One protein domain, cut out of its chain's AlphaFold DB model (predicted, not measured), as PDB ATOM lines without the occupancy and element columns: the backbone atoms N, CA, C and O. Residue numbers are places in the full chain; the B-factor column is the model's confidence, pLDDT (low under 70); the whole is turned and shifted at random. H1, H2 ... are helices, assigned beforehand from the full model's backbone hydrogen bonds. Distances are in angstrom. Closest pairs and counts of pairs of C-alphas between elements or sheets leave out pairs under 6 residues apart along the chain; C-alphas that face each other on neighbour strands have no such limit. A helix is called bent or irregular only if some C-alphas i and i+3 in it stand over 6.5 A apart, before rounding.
ATOM      1  N   GLU A 448     348.814  10.661  30.911       72.44
ATOM      2  CA  GLU A 448     348.652  11.278  29.602       72.44
ATOM      3  C   GLU A 448     350.001  11.489  28.912       72.44
ATOM      4  O   GLU A 448     350.122  11.163  27.730       72.44
ATOM      5  N   ALA A 449     351.026  11.926  29.651       71.88
ATOM      6  CA  ALA A 449     352.396  12.069  29.166       71.88
ATOM      7  C   ALA A 449     352.946  10.749  28.612       71.88
ATOM      8  O   ALA A 449     353.460  10.707  27.492       71.88
ATOM      9  N   LYS A 450     352.757   9.646  29.347       65.50
ATOM     10  CA  LYS A 450     353.194   8.301  28.935       65.50
ATOM     11  C   LYS A 450     352.461   7.793  27.691       65.50
ATOM     12  O   LYS A 450     353.051   7.107  26.860       65.50
ATOM     13  N   MET A 451     351.185   8.142  27.533       71.00
ATOM     14  CA  MET A 451     350.357   7.685  26.410       71.00
ATOM     15  C   MET A 451     350.445   8.591  25.176       71.00
ATOM     16  O   MET A 451     349.977   8.212  24.097       71.00
ATOM     17  N   GLN A 452     351.046   9.774  25.297       78.19
ATOM     18  CA  GLN A 452     351.074  10.773  24.235       78.19
ATOM     19  C   GLN A 452     351.766  10.296  22.947       78.19
ATOM     20  O   GLN A 452     351.150  10.431  21.884       78.19
ATOM     21  N   PRO A 453     352.958   9.660  22.979       73.94
ATOM     22  CA  PRO A 453     353.585   9.142  21.760       73.94
ATOM     23  C   PRO A 453     352.687   8.136  21.029       73.94
ATOM     24  O   PRO A 453     352.624   8.106  19.800       73.94
ATOM     25  N   LEU A 454     351.922   7.349  21.785       74.44
ATOM     26  CA  LEU A 454     351.037   6.316  21.253       74.44
ATOM     27  C   LEU A 454     349.786   6.915  20.606       74.44
ATOM     28  O   LEU A 454     349.388   6.479  19.523       74.44
ATOM     29  N   LYS A 455     349.200   7.957  21.213       80.69
ATOM     30  CA  LYS A 455     348.103   8.732  20.606       80.69
ATOM     31  C   LYS A 455     348.529   9.323  19.262       80.69
ATOM     32  O   LYS A 455     347.760   9.280  18.300       80.69
ATOM     33  N   VAL A 456     349.760   9.824  19.168       83.06
ATOM     34  CA  VAL A 456     350.309  10.375  17.922       83.06
ATOM     35  C   VAL A 456     350.459   9.296  16.863       83.06
ATOM     36  O   VAL A 456     349.953   9.464  15.756       83.06
ATOM     37  N   VAL A 457     351.092   8.171  17.205       83.50
ATOM     38  CA  VAL A 457     351.261   7.042  16.279       83.50
ATOM     39  C   VAL A 457     349.905   6.529  15.797       83.50
ATOM     40  O   VAL A 457     349.722   6.341  14.598       83.50
ATOM     41  N   SER A 458     348.926   6.383  16.697       84.94
ATOM     42  CA  SER A 458     347.555   5.994  16.346       84.94
ATOM     43  C   SER A 458     346.894   6.998  15.399       84.94
ATOM     44  O   SER A 458     346.283   6.609  14.405       84.94
ATOM     45  N   THR A 459     347.065   8.297  15.653       89.75
ATOM     46  CA  THR A 459     346.495   9.357  14.812       89.75
ATOM     47  C   THR A 459     347.115   9.360  13.415       89.75
ATOM     48  O   THR A 459     346.391   9.450  12.425       89.75
ATOM     49  N   ILE A 460     348.437   9.201  13.310       91.56
ATOM     50  CA  ILE A 460     349.140   9.121  12.021       91.56
ATOM     51  C   ILE A 460     348.743   7.855  11.274       91.56
ATOM     52  O   ILE A 460     348.437   7.924  10.089       91.56
ATOM     53  N   PHE A 461     348.679   6.719  11.966       92.06
ATOM     54  CA  PHE A 461     348.239   5.452  11.396       92.06
ATOM     55  C   PHE A 461     346.816   5.543  10.824       92.06
ATOM     56  O   PHE A 461     346.567   5.137   9.687       92.06
ATOM     57  N   ASN A 462     345.877   6.115  11.581       92.19
ATOM     58  CA  ASN A 462     344.503   6.309  11.124       92.19
ATOM     59  C   ASN A 462     344.449   7.297   9.955       92.19
ATOM     60  O   ASN A 462     343.778   7.036   8.959       92.19
ATOM     61  N   SER A 463     345.211   8.393  10.037       94.94
ATOM     62  CA  SER A 463     345.316   9.381   8.964       94.94
ATOM     63  C   SER A 463     345.855   8.757   7.677       94.94
ATOM     64  O   SER A 463     345.264   8.970   6.621       94.94
ATOM     65  N   TYR A 464     346.909   7.939   7.759       96.00
ATOM     66  CA  TYR A 464     347.478   7.190   6.639       96.00
ATOM     67  C   TYR A 464     346.437   6.279   5.981       96.00
ATOM     68  O   TYR A 464     346.251   6.331   4.765       96.00
ATOM     69  N   ASN A 465     345.710   5.491   6.777       93.06
ATOM     70  CA  ASN A 465     344.722   4.536   6.269       93.06
ATOM     71  C   ASN A 465     343.461   5.184   5.679       93.06
ATOM     72  O   ASN A 465     342.781   4.550   4.875       93.06
ATOM     73  N   GLN A 466     343.176   6.438   6.031       95.69
ATOM     74  CA  GLN A 466     342.096   7.235   5.444       95.69
ATOM     75  C   GLN A 466     342.497   7.943   4.137       95.69
ATOM     76  O   GLN A 466     341.637   8.531   3.483       95.69
ATOM     77  N   GLN A 467     343.778   7.922   3.741       97.75
ATOM     78  CA  GLN A 467     344.206   8.534   2.480       97.75
ATOM     79  C   GLN A 467     343.796   7.696   1.260       97.75
ATOM     80  O   GLN A 467     343.615   6.476   1.337       97.75
ATOM     81  N   THR A 468     343.706   8.353   0.100       97.50
ATOM     82  CA  THR A 468     343.358   7.684  -1.159       97.50
ATOM     83  C   THR A 468     344.393   6.613  -1.541       97.50
ATOM     84  O   THR A 468     345.567   6.711  -1.151       97.50
ATOM     85  N   PRO A 469     344.000   5.572  -2.303       97.19
ATOM     86  CA  PRO A 469     344.930   4.551  -2.787       97.19
ATOM     87  C   PRO A 469     346.133   5.137  -3.535       97.19
ATOM     88  O   PRO A 469     347.249   4.648  -3.366       97.19
ATOM     89  N   GLU A 470     345.943   6.215  -4.300       97.31
ATOM     90  CA  GLU A 470     347.005   6.861  -5.077       97.31
ATOM     91  C   GLU A 470     348.054   7.511  -4.173       97.31
ATOM     92  O   GLU A 470     349.247   7.407  -4.460       97.31
ATOM     93  N   LEU A 471     347.625   8.156  -3.081       97.81
ATOM     94  CA  LEU A 471     348.521   8.782  -2.107       97.81
ATOM     95  C   LEU A 471     349.271   7.719  -1.304       97.81
ATOM     96  O   LEU A 471     350.483   7.826  -1.127       97.81
ATOM     97  N   ARG A 472     348.585   6.651  -0.873       97.62
ATOM     98  CA  ARG A 472     349.241   5.529  -0.182       97.62
ATOM     99  C   ARG A 472     350.258   4.823  -1.075       97.62
ATOM    100  O   ARG A 472     351.341   4.502  -0.595       97.62
ATOM    101  N   ALA A 473     349.952   4.633  -2.359       97.12
ATOM    102  CA  ALA A 473     350.887   4.076  -3.333       97.12
ATOM    103  C   ALA A 473     352.100   4.993  -3.565       97.12
ATOM    104  O   ALA A 473     353.227   4.506  -3.624       97.12
ATOM    105  N   ASP A 474     351.890   6.313  -3.635       98.00
ATOM    106  CA  ASP A 474     352.968   7.308  -3.722       98.00
ATOM    107  C   ASP A 474     353.874   7.286  -2.488       98.00
ATOM    108  O   ASP A 474     355.093   7.250  -2.601       98.00
ATOM    109  N   PHE A 475     353.278   7.239  -1.296       97.25
ATOM    110  CA  PHE A 475     354.026   7.138  -0.049       97.25
ATOM    111  C   PHE A 475     354.799   5.819   0.032       97.25
ATOM    112  O   PHE A 475     355.973   5.816   0.392       97.25
ATOM    113  N   ARG A 476     354.171   4.700  -0.347       96.81
ATOM    114  CA  ARG A 476     354.787   3.365  -0.348       96.81
ATOM    115  C   ARG A 476     355.958   3.263  -1.327       96.81
ATOM    116  O   ARG A 476     356.908   2.548  -1.029       96.81
ATOM    117  N   SER A 477     355.913   3.959  -2.465       97.00
ATOM    118  CA  SER A 477     357.006   3.925  -3.448       97.00
ATOM    119  C   SER A 477     358.286   4.589  -2.926       97.00
ATOM    120  O   SER A 477     359.384   4.174  -3.293       97.00
ATOM    121  N   VAL A 478     358.150   5.579  -2.039       95.94
ATOM    122  CA  VAL A 478     359.273   6.310  -1.437       95.94
ATOM    123  C   VAL A 478     359.675   5.734  -0.075       95.94
ATOM    124  O   VAL A 478     360.864   5.607   0.202       95.94
ATOM    125  N   PHE A 479     358.703   5.348   0.759       93.75
ATOM    126  CA  PHE A 479     358.892   4.860   2.130       93.75
ATOM    127  C   PHE A 479     358.273   3.463   2.340       93.75
ATOM    128  O   PHE A 479     357.359   3.294   3.158       93.75
ATOM    129  N   PRO A 480     358.758   2.420   1.638       93.00
ATOM    130  CA  PRO A 480     358.109   1.108   1.609       93.00
ATOM    131  C   PRO A 480     358.034   0.427   2.981       93.00
ATOM    132  O   PRO A 480     357.030  -0.209   3.286       93.00
ATOM    133  N   LYS A 481     359.048   0.591   3.841       88.44
ATOM    134  CA  LYS A 481     359.061  -0.004   5.191       88.44
ATOM    135  C   LYS A 481     358.058   0.644   6.142       88.44
ATOM    136  O   LYS A 481     357.375  -0.056   6.884       88.44
ATOM    137  N   ILE A 482     357.938   1.971   6.091       89.38
ATOM    138  CA  ILE A 482     356.978   2.712   6.919       89.38
ATOM    139  C   ILE A 482     355.552   2.393   6.458       89.38
ATOM    140  O   ILE A 482     354.682   2.128   7.282       89.38
ATOM    141  N   ALA A 483     355.325   2.335   5.142       93.25
ATOM    142  CA  ALA A 483     354.051   1.894   4.584       93.25
ATOM    143  C   ALA A 483     353.718   0.454   5.007       93.25
ATOM    144  O   ALA A 483     352.619   0.201   5.488       93.25
ATOM    145  N   ALA A 484     354.676  -0.475   4.924       89.19
ATOM    146  CA  ALA A 484     354.485  -1.854   5.377       89.19
ATOM    147  C   ALA A 484     354.139  -1.934   6.873       89.19
ATOM    148  O   ALA A 484     353.269  -2.715   7.253       89.19
ATOM    149  N   LEU A 485     354.760  -1.103   7.719       85.81
ATOM    150  CA  LEU A 485     354.387  -0.986   9.127       85.81
ATOM    151  C   LEU A 485     352.933  -0.516   9.273       85.81
ATOM    152  O   LEU A 485     352.158  -1.190   9.946       85.81
ATOM    153  N   PHE A 486     352.548   0.584   8.620       90.00
ATOM    154  CA  PHE A 486     351.186   1.136   8.677       90.00
ATOM    155  C   PHE A 486     350.115   0.264   8.013       90.00
ATOM    156  O   PHE A 486     348.925   0.461   8.244       90.00
ATOM    157  N   GLU A 487     350.511  -0.713   7.210       91.31
ATOM    158  CA  GLU A 487     349.599  -1.678   6.597       91.31
ATOM    159  C   GLU A 487     349.559  -3.008   7.357       91.31
ATOM    160  O   GLU A 487     348.638  -3.802   7.160       91.31
ATOM    161  N   SER A 488     350.524  -3.244   8.249       84.31
ATOM    162  CA  SER A 488     350.621  -4.477   9.021       84.31
ATOM    163  C   SER A 488     349.518  -4.602  10.072       84.31
ATOM    164  O   SER A 488     349.072  -3.627  10.682       84.31
ATOM    165  N   ASP A 489     349.136  -5.841  10.373       79.94
ATOM    166  CA  ASP A 489     348.262  -6.123  11.514       79.94
ATOM    167  C   ASP A 489     348.983  -5.958  12.858       79.94
ATOM    168  O   ASP A 489     348.338  -5.805  13.893       79.94
ATOM    169  N   PHE A 490     350.320  -5.915  12.844       75.44
ATOM    170  CA  PHE A 490     351.127  -5.673  14.034       75.44
ATOM    171  C   PHE A 490     350.835  -4.296  14.634       75.44
ATOM    172  O   PHE A 490     350.474  -4.211  15.805       75.44
ATOM    173  N   ILE A 491     350.920  -3.221  13.843       79.06
ATOM    174  CA  ILE A 491     350.684  -1.876  14.384       79.06
ATOM    175  C   ILE A 491     349.219  -1.678  14.795       79.06
ATOM    176  O   ILE A 491     348.954  -1.007  15.787       79.06
ATOM    177  N   LYS A 492     348.267  -2.320  14.098       79.88
ATOM    178  CA  LYS A 492     346.851  -2.341  14.502       79.88
ATOM    179  C   LYS A 492     346.680  -2.993  15.865       79.88
ATOM    180  O   LYS A 492     345.994  -2.449  16.720       79.88
ATOM    181  N   MET A 493     347.312  -4.148  16.070       74.12
ATOM    182  CA  MET A 493     347.288  -4.857  17.347       74.12
ATOM    183  C   MET A 493     347.880  -3.991  18.462       74.12
ATOM    184  O   MET A 493     347.252  -3.853  19.507       74.12
ATOM    185  N   VAL A 494     349.032  -3.360  18.213       72.94
ATOM    186  CA  VAL A 494     349.696  -2.450  19.159       72.94
ATOM    187  C   VAL A 494     348.782  -1.271  19.513       72.94
ATOM    188  O   VAL A 494     348.524  -1.034  20.690       72.94
ATOM    189  N   ILE A 495     348.207  -0.591  18.516       77.94
ATOM    190  CA  ILE A 495     347.280   0.532  18.724       77.94
ATOM    191  C   ILE A 495     346.035   0.093  19.504       77.94
ATOM    192  O   ILE A 495     345.654   0.767  20.458       77.94
ATOM    193  N   ASN A 496     345.417  -1.035  19.146       74.38
ATOM    194  CA  ASN A 496     344.213  -1.538  19.817       74.38
ATOM    195  C   ASN A 496     344.490  -1.910  21.277       74.38
ATOM    196  O   ASN A 496     343.708  -1.576  22.166       74.38
ATOM    197  N   GLN A 497     345.619  -2.573  21.537       69.00
ATOM    198  CA  GLN A 497     346.043  -2.917  22.891       69.00
ATOM    199  C   GLN A 497     346.281  -1.655  23.729       69.00
ATOM    200  O   GLN A 497     345.874  -1.587  24.885       69.00
ATOM    201  N   MET A 498     346.867  -0.621  23.134       68.62
ATOM    202  CA  MET A 498     347.142   0.642  23.818       68.62
ATOM    203  C   MET A 498     345.882   1.485  24.046       68.62
ATOM    204  O   MET A 498     345.742   2.106  25.096       68.62
ATOM    205  N   GLN A 499     344.933   1.494  23.107       72.12
ATOM    206  CA  GLN A 499     343.627   2.139  23.296       72.12
ATOM    207  C   GLN A 499     342.824   1.472  24.415       72.12
ATOM    208  O   GLN A 499     342.151   2.159  25.187       72.12
ATOM    209  N   LEU A 500     342.933   0.146  24.544       68.69
ATOM    210  CA  LEU A 500     342.361  -0.587  25.668       68.69
ATOM    211  C   LEU A 500     342.996  -0.137  26.991       68.69
ATOM    212  O   LEU A 500     342.271   0.194  27.925       68.69
ATOM    213  N   GLN A 501     344.328  -0.038  27.050       63.34
ATOM    214  CA  GLN A 501     345.040   0.466  28.233       63.34
ATOM    215  C   GLN A 501     344.648   1.905  28.588       63.34
ATOM    216  O   GLN A 501     344.428   2.207  29.759       63.34
ATOM    217  N   LEU A 502     344.482   2.778  27.589       63.25
ATOM    218  CA  LEU A 502     344.018   4.150  27.795       63.25
ATOM    219  C   LEU A 502     342.601   4.185  28.378       63.25
ATOM    220  O   LEU A 502     342.345   4.919  29.328       63.25
ATOM    221  N   SER A 503     341.699   3.373  27.826       70.31
ATOM    222  CA  SER A 503     340.311   3.290  28.289       70.31
ATOM    223  C   SER A 503     340.246   2.809  29.740       70.31
ATOM    224  O   SER A 503     339.494   3.352  30.542       70.31
ATOM    225  N   VAL A 504     341.087   1.835  30.103       60.59
ATOM    226  CA  VAL A 504     341.218   1.355  31.486       60.59
ATOM    227  C   VAL A 504     341.767   2.451  32.400       60.59
ATOM    228  O   VAL A 504     341.191   2.702  33.453       60.59
ATOM    229  N   ALA A 505     342.828   3.151  31.997       61.44
ATOM    230  CA  ALA A 505     343.426   4.206  32.811       61.44
ATOM    231  C   ALA A 505     342.484   5.404  33.032       61.44
ATOM    232  O   ALA A 505     342.463   5.980  34.116       61.44
ATOM    233  N   GLN A 506     341.675   5.762  32.029       67.38
ATOM    234  CA  GLN A 506     340.650   6.803  32.152       67.38
ATOM    235  C   GLN A 506     339.505   6.378  33.079       67.38
ATOM    236  O   GLN A 506     339.058   7.181  33.894       67.38
ATOM    237  N   LEU A 507     339.071   5.114  33.010       63.94
ATOM    238  CA  LEU A 507     338.058   4.571  33.922       63.94
ATOM    239  C   LEU A 507     338.534   4.562  35.381       63.94
ATOM    240  O   LEU A 507     337.745   4.858  36.268       63.94
ATOM    241  N   LEU A 508     339.816   4.277  35.624       54.09
ATOM    242  CA  LEU A 508     340.409   4.281  36.969       54.09
ATOM    243  C   LEU A 508     340.592   5.686  37.567       54.09
ATOM    244  O   LEU A 508     340.797   5.798  38.767       54.09
ATOM    245  N   LYS A 509     340.541   6.744  36.752       62.22
ATOM    246  CA  LYS A 509     340.584   8.141  37.221       62.22
ATOM    247  C   LYS A 509     339.208   8.752  37.466       62.22
ATOM    248  O   LYS A 509     339.117   9.793  38.108       62.22
ATOM    249  N   GLY A 510     338.164   8.157  36.893       62.91
ATOM    250  CA  GLY A 510     336.791   8.658  36.956       62.91
ATOM    251  C   GLY A 510     335.939   8.074  38.086       62.91
ATOM    252  O   GLY A 510     334.754   8.396  38.147       62.91
ATOM    253  N   GLY A 511     336.502   7.215  38.939       42.97
ATOM    254  CA  GLY A 511     335.867   6.654  40.136       42.97
ATOM    255  C   GLY A 511     336.806   6.760  41.321       42.97
ATOM    256  O   GLY A 511     336.278   6.886  42.445       42.97
TER     257      GLY A 511
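Overview. This is residues 448 to 511 of the 511 residues of the protein "G protein-coupled receptor" of Pristionchus pacificus (UniProt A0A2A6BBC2). Picture a rod in which two long helices, H1 and H4, run opposite ways and cross at a slant, with a small head at one end: the helical hairpin of the short helices H2 and H3. The chain runs along H1 to the head, turns through H2 and H3, and comes back along H4. The printed part has 64 residues with four named helices, H1 to H4 in chain order, and no named strand: all helix. It is loose, with a radius of gyration of the C-alphas of 14.3 A, and spans 48 by 17 by 17 A.

Arrangement. Start with H1, residues 448 to 465, and look at its residues 451 to 458: these alone touch H4, residues 489 to 509, and H4 touches H1 with residues 495 to 502 alone. The closest C-alphas, of Ser 458 and Ile 495, are 6.0 A apart, at a steep tilt of 40 degrees, opposite ways. Farther on, residues 461 to 465 of H1 alone touch H3, residues 480 to 487, about perpendicular at 79 degrees; the closest C-alphas, of Phe 461 and Phe 486, are 5.9 A apart. H2, residues 469 to 478, forms a hairpin with H3, the closest C-alphas, of Arg 476 and Ala 483, being 5.2 A apart. H2 and H4 are apart. Every O i to N i+4 pair is within hydrogen-bond range in H3 and H4, against 12 of 14 in H1 and 5 of 6 in H2.

Along the chain. Find C-alpha 448 at (348.652, 11.278, 29.602); from there H1 runs 24.6 A to residue 465, with a kink of 27 degrees near residue 455. It is irregular: C-alphas 450 and 453 are 7.2 A apart. H2 measures 14.5 A and H3 10.2 A. H4 runs 30.4 A, ending at C-alpha 509, (340.584, 8.141, 37.221).

Size, cuts and confidence. The farthest C-alphas, of Ser 477 and Gly 511, are 48.5 A apart. The printed part has no cut, and its three links are tight. Look for pLDDT under 70 at residues 450, 497 to 498, 500 to 502 and 504 to 511.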